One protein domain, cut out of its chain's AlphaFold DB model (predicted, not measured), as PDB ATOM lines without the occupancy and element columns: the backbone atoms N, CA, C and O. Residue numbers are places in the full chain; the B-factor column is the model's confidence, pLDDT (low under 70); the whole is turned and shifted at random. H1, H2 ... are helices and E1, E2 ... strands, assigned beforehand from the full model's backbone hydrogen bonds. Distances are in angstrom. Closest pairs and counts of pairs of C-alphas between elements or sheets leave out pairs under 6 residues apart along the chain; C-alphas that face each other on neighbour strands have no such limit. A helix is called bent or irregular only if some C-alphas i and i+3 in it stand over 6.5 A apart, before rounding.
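This is residues 145 to 207 of the 209 residues of an uncharacterized protein of Mycobacterium simiae (UniProt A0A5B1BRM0). A long, bent hairpin of two strands, E2 and E3, has the short strand E1 beside E2, and the helix H1 is held away from this small sheet on links that run out from E1 and back to E2. The short helix H2 continues from the end of E3. The 63 printed residues hold three named strands and two named helices, in the order E1, H1, E2, E3, H2; the sheet order is E1, E2, E3, all antiparallel, and the class is mixed, helices and strands. The whole is loose, with a radius of gyration of the C-alphas of 15.0 A, and flat, spanning 38 by 38 by 17 A.

E1, residues 145 to 147, is an edge strand antiparallel to the inner strand E2, residues 177 to 187, at 147 degrees; N 145 and O 181 are within hydrogen-bond range at 2.8 A. H1, residues 157 to 169, is not on the sheet, with 0 pairs of C-alphas within 10 A. E2 and the edge strand E3, residues 190 to 200, form an antiparallel hairpin at 159 degrees, with N 180 and O 197 at 2.9 A and N 187 and O 190 at 2.9 A. E2 bends by 58 degrees at residue 184 and E3 by 59 degrees at residue 195. H2, residues 201 to 205, is only just not on the sheet, with 4 pairs of C-alphas within 10 A; its closest C-alpha to E2 is that of Leu 201, 6.4 A from that of Val 177. H1 is apart from E3 and H2. In H1 and H2 every O i to N i+4 pair is within hydrogen-bond range.

E1 begins at C-alpha 145, (94.895, 130.740, 138.788), and measures 6.3 A. H1 measures 18.4 A from C-alpha 157, (100.009, 115.397, 122.252), to C-alpha 169. E2 measures 28.6 A, E3 28.2 A and H2 5.9 A, the last ending at C-alpha 205, (108.480, 123.971, 153.680).

The two C-alphas farthest apart, of Thr 188 and Val 207, are 42.3 A apart. The printed part has no cut and no long link. Mean pLDDT of the printed part is 75.0; residues 171 to 175, 185 to 191 and 203 to 207 are under 70.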
ATOM      1  N   ARG A 145      94.626 131.790 139.762       73.12
ATOM      2  CA  ARG A 145      94.895 130.740 138.788       73.12
ATOM      3  C   ARG A 145      96.196 130.060 139.192       73.12
ATOM      4  O   ARG A 145      97.255 130.675 139.114       73.12
ATOM      5  N   VAL A 146      96.100 128.798 139.590       70.56
ATOM      6  CA  VAL A 146      97.264 127.928 139.790       70.56
ATOM      7  C   VAL A 146      97.448 127.097 138.525       70.56
ATOM      8  O   VAL A 146      96.593 126.284 138.172       70.56
ATOM      9  N   CYS A 147      98.554 127.323 137.830       72.25
ATOM     10  CA  CYS A 147      99.033 126.483 136.746       72.25
ATOM     11  C   CYS A 147     100.122 125.562 137.298       72.25
ATOM     12  O   CYS A 147     101.065 126.011 137.944       72.25
ATOM     13  N   TRP A 148     100.008 124.267 137.019       73.81
ATOM     14  CA  TRP A 148     101.085 123.316 137.262       73.81
ATOM     15  C   TRP A 148     101.631 122.859 135.912       73.81
ATOM     16  O   TRP A 148     100.902 122.279 135.104       73.81
ATOM     17  N   VAL A 149     102.896 123.183 135.655       70.62
ATOM     18  CA  VAL A 149     103.612 122.784 134.443       70.62
ATOM     19  C   VAL A 149     104.258 121.424 134.695       70.62
ATOM     20  O   VAL A 149     104.905 121.214 135.718       70.62
ATOM     21  N   ILE A 150     104.050 120.483 133.772       73.56
ATOM     22  CA  ILE A 150     104.645 119.145 133.827       73.56
ATOM     23  C   ILE A 150     105.284 118.863 132.469       73.56
ATOM     24  O   ILE A 150     104.581 118.569 131.499       73.56
ATOM     25  N   ASP A 151     106.610 118.928 132.410       78.38
ATOM     26  CA  ASP A 151     107.363 118.518 131.230       78.38
ATOM     27  C   ASP A 151     107.360 116.988 131.115       78.38
ATOM     28  O   ASP A 151     107.730 116.270 132.047       78.38
ATOM     29  N   VAL A 152     106.906 116.474 129.967       80.62
ATOM     30  CA  VAL A 152     106.830 115.034 129.688       80.62
ATOM     31  C   VAL A 152     107.250 114.720 128.256       80.62
ATOM     32  O   VAL A 152     106.688 115.249 127.297       80.62
ATOM     33  N   ASP A 153     108.173 113.772 128.097       86.75
ATOM     34  CA  ASP A 153     108.479 113.195 126.789       86.75
ATOM     35  C   ASP A 153     107.326 112.301 126.316       86.75
ATOM     36  O   ASP A 153     106.886 111.388 127.028       86.75
ATOM     37  N   ALA A 154     106.835 112.523 125.098       90.56
ATOM     38  CA  ALA A 154     105.753 111.750 124.492       90.56
ATOM     39  C   ALA A 154     105.849 111.752 122.961       90.56
ATOM     40  O   ALA A 154     106.270 112.737 122.359       90.56
ATOM     41  N   ALA A 155     105.392 110.678 122.310       90.75
ATOM     42  CA  ALA A 155     105.367 110.581 120.851       90.75
ATOM     43  C   ALA A 155     104.158 111.302 120.217       90.75
ATOM     44  O   ALA A 155     104.062 111.392 118.993       90.75
ATOM     45  N   SER A 156     103.209 111.798 121.023       85.75
ATOM     46  CA  SER A 156     102.050 112.567 120.548       85.75
ATOM     47  C   SER A 156     101.433 113.461 121.639       85.75
ATOM     48  O   SER A 156     101.542 113.132 122.824       85.75
ATOM     49  N   PRO A 157     100.696 114.536 121.280       83.31
ATOM     50  CA  PRO A 157     100.009 115.397 122.252       83.31
ATOM     51  C   PRO A 157      99.013 114.648 123.153       83.31
ATOM     52  O   PRO A 157      98.922 114.911 124.350       83.31
ATOM     53  N   THR A 158      98.294 113.662 122.605       83.94
ATOM     54  CA  THR A 158      97.338 112.841 123.368       83.94
ATOM     55  C   THR A 158      98.035 111.936 124.386       83.94
ATOM     56  O   THR A 158      97.493 111.665 125.457       83.94
ATOM     57  N   GLU A 159      99.237 111.452 124.073       84.62
ATOM     58  CA  GLU A 159     100.056 110.690 125.015       84.62
ATOM     59  C   GLU A 159     100.636 111.597 126.111       84.62
ATOM     60  O   GLU A 159     100.566 111.226 127.281       84.62
ATOM     61  N   ALA A 160     101.107 112.802 125.761       83.50
ATOM     62  CA  ALA A 160     101.549 113.809 126.729       83.50
ATOM     63  C   ALA A 160     100.436 114.139 127.738       83.50
ATOM     64  O   ALA A 160     100.649 114.051 128.946       83.50
ATOM     65  N   ALA A 161      99.212 114.395 127.259       79.62
ATOM     66  CA  ALA A 161      98.055 114.660 128.114       79.62
ATOM     67  C   ALA A 161      97.715 113.485 129.055       79.62
ATOM     68  O   ALA A 161      97.402 113.696 130.226       79.62
ATOM     69  N   ARG A 162      97.817 112.232 128.581       80.06
ATOM     70  CA  ARG A 162      97.621 111.037 129.428       80.06
ATOM     71  C   ARG A 162      98.719 110.888 130.483       80.06
ATOM     72  O   ARG A 162      98.402 110.546 131.620       80.06
ATOM     73  N   LYS A 163      99.980 111.152 130.126       81.25
ATOM     74  CA  LYS A 163     101.128 111.135 131.049       81.25
ATOM     75  C   LYS A 163     100.982 112.206 132.133       81.25
ATOM     76  O   LYS A 163     101.046 111.870 133.313       81.25
ATOM     77  N   ALA A 164     100.677 113.446 131.752       83.00
ATOM     78  CA  ALA A 164     100.418 114.542 132.683       83.00
ATOM     79  C   ALA A 164      99.251 114.225 133.643       83.00
ATOM     80  O   ALA A 164      99.399 114.362 134.854       83.00
ATOM     81  N   LEU A 165      98.125 113.702 133.137       79.06
ATOM     82  CA  LEU A 165      96.980 113.308 133.971       79.06
ATOM     83  C   LEU A 165      97.311 112.167 134.952       79.06
ATOM     84  O   LEU A 165      96.797 112.144 136.071       79.06
ATOM     85  N   ALA A 166      98.161 111.216 134.555       79.75
ATOM     86  CA  ALA A 166      98.616 110.142 135.436       79.75
ATOM     87  C   ALA A 166      99.516 110.672 136.567       79.75
ATOM     88  O   ALA A 166      99.339 110.276 137.719       79.75
ATOM     89  N   ILE A 167     100.421 111.608 136.256       78.94
ATOM     90  CA  ILE A 167     101.266 112.301 137.244       78.94
ATOM     91  C   ILE A 167     100.398 113.136 138.197       78.94
ATOM     92  O   ILE A 167     100.599 113.070 139.408       78.94
ATOM     93  N   GLN A 168      99.387 113.842 137.680       76.50
ATOM     94  CA  GLN A 168      98.461 114.649 138.479       76.50
ATOM     95  C   GLN A 168      97.636 113.813 139.468       76.50
ATOM     96  O   GLN A 168      97.347 114.255 140.577       76.50
ATOM     97  N   ARG A 169      97.234 112.600 139.074       77.62
ATOM     98  CA  ARG A 169      96.415 111.705 139.909       77.62
ATOM     99  C   ARG A 169      97.227 110.855 140.884       77.62
ATOM    100  O   ARG A 169      96.630 110.187 141.732       77.62
ATOM    101  N   ASN A 170      98.555 110.855 140.790       75.62
ATOM    102  CA  ASN A 170      99.391 110.100 141.710       75.62
ATOM    103  C   ASN A 170      99.553 110.849 143.045       75.62
ATOM    104  O   ASN A 170     100.226 111.873 143.115       75.62
ATOM    105  N   ARG A 171      99.005 110.291 144.132       66.75
ATOM    106  CA  ARG A 171      99.157 110.837 145.495       66.75
ATOM    107  C   ARG A 171     100.596 110.801 146.032       66.75
ATOM    108  O   ARG A 171     100.859 111.446 147.035       66.75
ATOM    109  N   SER A 172     101.511 110.068 145.391       66.56
ATOM    110  CA  SER A 172     102.951 110.101 145.691       66.56
ATOM    111  C   SER A 172     103.742 111.031 144.755       66.56
ATOM    112  O   SER A 172     104.964 110.906 144.666       66.56
ATOM    113  N   SER A 173     103.068 111.888 143.982       67.31
ATOM    114  CA  SER A 173     103.720 112.840 143.081       67.31
ATOM    115  C   SER A 173     104.334 113.993 143.874       67.31
ATOM    116  O   SER A 173     103.648 114.644 144.656       67.31
ATOM    117  N   ILE A 174     105.621 114.254 143.651       60.91
ATOM    118  CA  ILE A 174     106.413 115.283 144.345       60.91
ATOM    119  C   ILE A 174     106.398 116.635 143.609       60.91
ATOM    120  O   ILE A 174     107.400 117.344 143.568       60.91
ATOM    121  N   GLY A 175     105.284 116.977 142.959       67.19
ATOM    122  CA  GLY A 175     105.142 118.246 142.245       67.19
ATOM    123  C   GLY A 175     105.051 119.420 143.216       67.19
ATOM    124  O   GLY A 175     103.989 119.639 143.790       67.19
ATOM    125  N   THR A 176     106.146 120.162 143.399       70.31
ATOM    126  CA  THR A 176     106.216 121.290 144.345       70.31
ATOM    127  C   THR A 176     106.265 122.671 143.696       70.31
ATOM    128  O   THR A 176     106.125 123.653 144.417       70.31
ATOM    129  N   VAL A 177     106.451 122.771 142.373       73.94
ATOM    130  CA  VAL A 177     106.579 124.047 141.644       73.94
ATOM    131  C   VAL A 177     105.272 124.405 140.933       73.94
ATOM    132  O   VAL A 177     104.725 123.592 140.185       73.94
ATOM    133  N   PHE A 178     104.793 125.630 141.149       79.50
ATOM    134  CA  PHE A 178     103.520 126.139 140.638       79.50
ATOM    135  C   PHE A 178     103.661 127.563 140.101       79.50
ATOM    136  O   PHE A 178     104.217 128.422 140.779       79.50
ATOM    137  N   ASP A 179     103.062 127.842 138.946       79.38
ATOM    138  CA  ASP A 179     102.840 129.208 138.470       79.38
ATOM    139  C   ASP A 179     101.518 129.726 139.042       79.38
ATOM    140  O   ASP A 179     100.437 129.238 138.694       79.38
ATOM    141  N   VAL A 180     101.586 130.723 139.920       80.44
ATOM    142  CA  VAL A 180     100.416 131.294 140.594       80.44
ATOM    143  C   VAL A 180     100.179 132.721 140.113       80.44
ATOM    144  O   VAL A 180     101.009 133.608 140.291       80.44
ATOM    145  N   GLN A 181      99.013 132.959 139.516       82.56
ATOM    146  CA  GLN A 181      98.567 134.279 139.064       82.56
ATOM    147  C   GLN A 181      97.342 134.714 139.866       82.56
ATOM    148  O   GLN A 181      96.347 133.992 139.916       82.56
ATOM    149  N   ARG A 182      97.376 135.910 140.465       82.25
ATOM    150  CA  ARG A 182      96.172 136.534 141.040       82.25
ATOM    151  C   ARG A 182      95.265 137.008 139.899       82.25
ATOM    152  O   ARG A 182      95.768 137.539 138.910       82.25
ATOM    153  N   TYR A 183      93.950 136.870 140.039       77.56
ATOM    154  CA  TYR A 183      93.022 137.625 139.195       77.56
ATOM    155  C   TYR A 183      92.982 139.095 139.644       77.56
ATOM    156  O   TYR A 183      92.805 139.390 140.826       77.56
ATOM    157  N   GLU A 184      93.192 140.016 138.704       79.12
ATOM    158  CA  GLU A 184      93.224 141.469 138.963       79.12
ATOM    159  C   GLU A 184      91.877 142.159 138.690       79.12
ATOM    160  O   GLU A 184      91.717 143.332 139.019       79.12
ATOM    161  N   GLY A 185      90.915 141.426 138.122       68.44
ATOM    162  CA  GLY A 185      89.536 141.861 137.895       68.44
ATOM    163  C   GLY A 185      89.006 141.488 136.509       68.44
ATOM    164  O   GLY A 185      89.683 140.841 135.696       68.44
ATOM    165  N   MET A 186      87.783 141.926 136.227       65.69
ATOM    166  CA  MET A 186      87.082 141.649 134.978       65.69
ATOM    167  C   MET A 186      87.458 142.623 133.845       65.69
ATOM    168  O   MET A 186      87.514 143.838 134.029       65.69
ATOM    169  N   THR A 187      87.636 142.107 132.623       65.06
ATOM    170  CA  THR A 187      87.736 142.920 131.395       65.06
ATOM    171  C   THR A 187      86.662 142.525 130.386       65.06
ATOM    172  O   THR A 187      86.079 141.447 130.467       65.06
ATOM    173  N   THR A 188      86.467 143.344 129.349       58.00
ATOM    174  CA  THR A 188      85.574 143.059 128.206       58.00
ATOM    175  C   THR A 188      86.005 141.869 127.329       58.00
ATOM    176  O   THR A 188      85.436 141.652 126.261       58.00
ATOM    177  N   ARG A 189      87.034 141.115 127.739       66.19
ATOM    178  CA  ARG A 189      87.500 139.872 127.101       66.19
ATOM    179  C   ARG A 189      87.595 138.697 128.086       66.19
ATOM    180  O   ARG A 189      88.255 137.707 127.774       66.19
ATOM    181  N   GLY A 190      86.989 138.815 129.268       67.44
ATOM    182  CA  GLY A 190      87.103 137.843 130.355       67.44
ATOM    183  C   GLY A 190      87.981 138.326 131.513       67.44
ATOM    184  O   GLY A 190      88.407 139.483 131.574       67.44
ATOM    185  N   ARG A 191      88.252 137.416 132.452       69.25
ATOM    186  CA  ARG A 191      89.038 137.681 133.665       69.25
ATOM    187  C   ARG A 191      90.500 138.000 133.331       69.25
ATOM    188  O   ARG A 191      91.155 137.221 132.635       69.25
ATOM    189  N   GLN A 192      91.029 139.101 133.860       78.00
ATOM    190  CA  GLN A 192      92.438 139.468 133.716       78.00
ATOM    191  C   GLN A 192      93.293 138.790 134.789       78.00
ATOM    192  O   GLN A 192      92.997 138.834 135.983       78.00
ATOM    193  N   LEU A 193      94.388 138.183 134.339       78.12
ATOM    194  CA  LEU A 193      95.426 137.624 135.192       78.12
ATOM    195  C   LEU A 193      96.525 138.663 135.399       78.12
ATOM    196  O   LEU A 193      97.008 139.247 134.427       78.12
ATOM    197  N   GLY A 194      96.936 138.835 136.650       79.25
ATOM    198  CA  GLY A 194      98.137 139.575 137.008       79.25
ATOM    199  C   GLY A 194      99.428 138.819 136.670       79.25
ATOM    200  O   GLY A 194      99.399 137.762 136.019       79.25
ATOM    201  N   PRO A 195     100.589 139.335 137.110       80.88
ATOM    202  CA  PRO A 195     101.874 138.684 136.889       80.88
ATOM    203  C   PRO A 195     101.898 137.273 137.494       80.88
ATOM    204  O   PRO A 195     101.315 137.023 138.550       80.88
ATOM    205  N   ALA A 196     102.584 136.353 136.812       80.12
ATOM    206  CA  ALA A 196     102.852 135.021 137.340       80.12
ATOM    207  C   ALA A 196     103.939 135.086 138.413       80.12
ATOM    208  O   ALA A 196     104.984 135.710 138.215       80.12
ATOM    209  N   LEU A 197     103.668 134.435 139.540       83.31
ATOM    210  CA  LEU A 197     104.616 134.183 140.608       83.31
ATOM    211  C   LEU A 197     104.883 132.678 140.656       83.31
ATOM    212  O   LEU A 197     103.975 131.904 140.957       83.31
ATOM    213  N   GLU A 198     106.121 132.280 140.382       84.25
ATOM    214  CA  GLU A 198     106.564 130.909 140.627       84.25
ATOM    215  C   GLU A 198     106.637 130.672 142.144       84.25
ATOM    216  O   GLU A 198     107.272 131.434 142.879       84.25
ATOM    217  N   ILE A 199     105.976 129.621 142.621       78.44
ATOM    218  CA  ILE A 199     106.013 129.167 144.010       78.44
ATOM    219  C   ILE A 199     106.541 127.737 144.019       78.44
ATOM    220  O   ILE A 199     105.866 126.826 143.544       78.44
ATOM    221  N   ASN A 200     107.725 127.532 144.599       80.06
ATOM    222  CA  ASN A 200     108.243 126.198 144.888       80.06
ATOM    223  C   ASN A 200     108.055 125.858 146.372       80.06
ATOM    224  O   ASN A 200     108.823 126.316 147.218       80.06
ATOM    225  N   LEU A 201     107.069 125.017 146.683       75.62
ATOM    226  CA  LEU A 201     106.766 124.594 148.052       75.62
ATOM    227  C   LEU A 201     107.935 123.857 148.720       75.62
ATOM    228  O   LEU A 201     108.138 124.039 149.914       75.62
ATOM    229  N   SER A 202     108.791 123.144 147.972       74.00
ATOM    230  CA  SER A 202     109.962 122.486 148.573       74.00
ATOM    231  C   SER A 202     110.969 123.484 149.153       74.00
ATOM    232  O   SER A 202     111.749 123.120 150.017       74.00
ATOM    233  N   ALA A 203     110.972 124.733 148.675       66.00
ATOM    234  CA  ALA A 203     111.819 125.806 149.198       66.00
ATOM    235  C   ALA A 203     111.131 126.635 150.301       66.00
ATOM    236  O   ALA A 203     111.787 127.445 150.953       66.00
ATOM    237  N   VAL A 204     109.820 126.454 150.496       61.16
ATOM    238  CA  VAL A 204     109.020 127.120 151.538       61.16
ATOM    239  C   VAL A 204     108.919 126.234 152.781       61.16
ATOM    240  O   VAL A 204     109.119 126.720 153.893       61.16
ATOM    241  N   ASP A 205     108.680 124.935 152.594       59.94
ATOM    242  CA  ASP A 205     108.480 123.971 153.680       59.94
ATOM    243  C   ASP A 205     109.804 123.556 154.368       59.94
ATOM    244  O   ASP A 205     109.797 123.194 155.544       59.94
ATOM    245  N   ASP A 206     110.955 123.707 153.694       50.34
ATOM    246  CA  ASP A 206     112.304 123.468 154.256       50.34
ATOM    247  C   ASP A 206     112.747 124.528 155.298       50.34
ATOM    248  O   ASP A 206     113.834 124.433 155.869       50.34
ATOM    249  N   VAL A 207     111.924 125.546 155.591       48.94
ATOM    250  CA  VAL A 207     112.231 126.610 156.575       48.94
ATOM    251  C   VAL A 207     111.632 126.302 157.961       48.94
ATOM    252  O   VAL A 207     111.348 127.204 158.750       48.94
TER     253      VAL A 207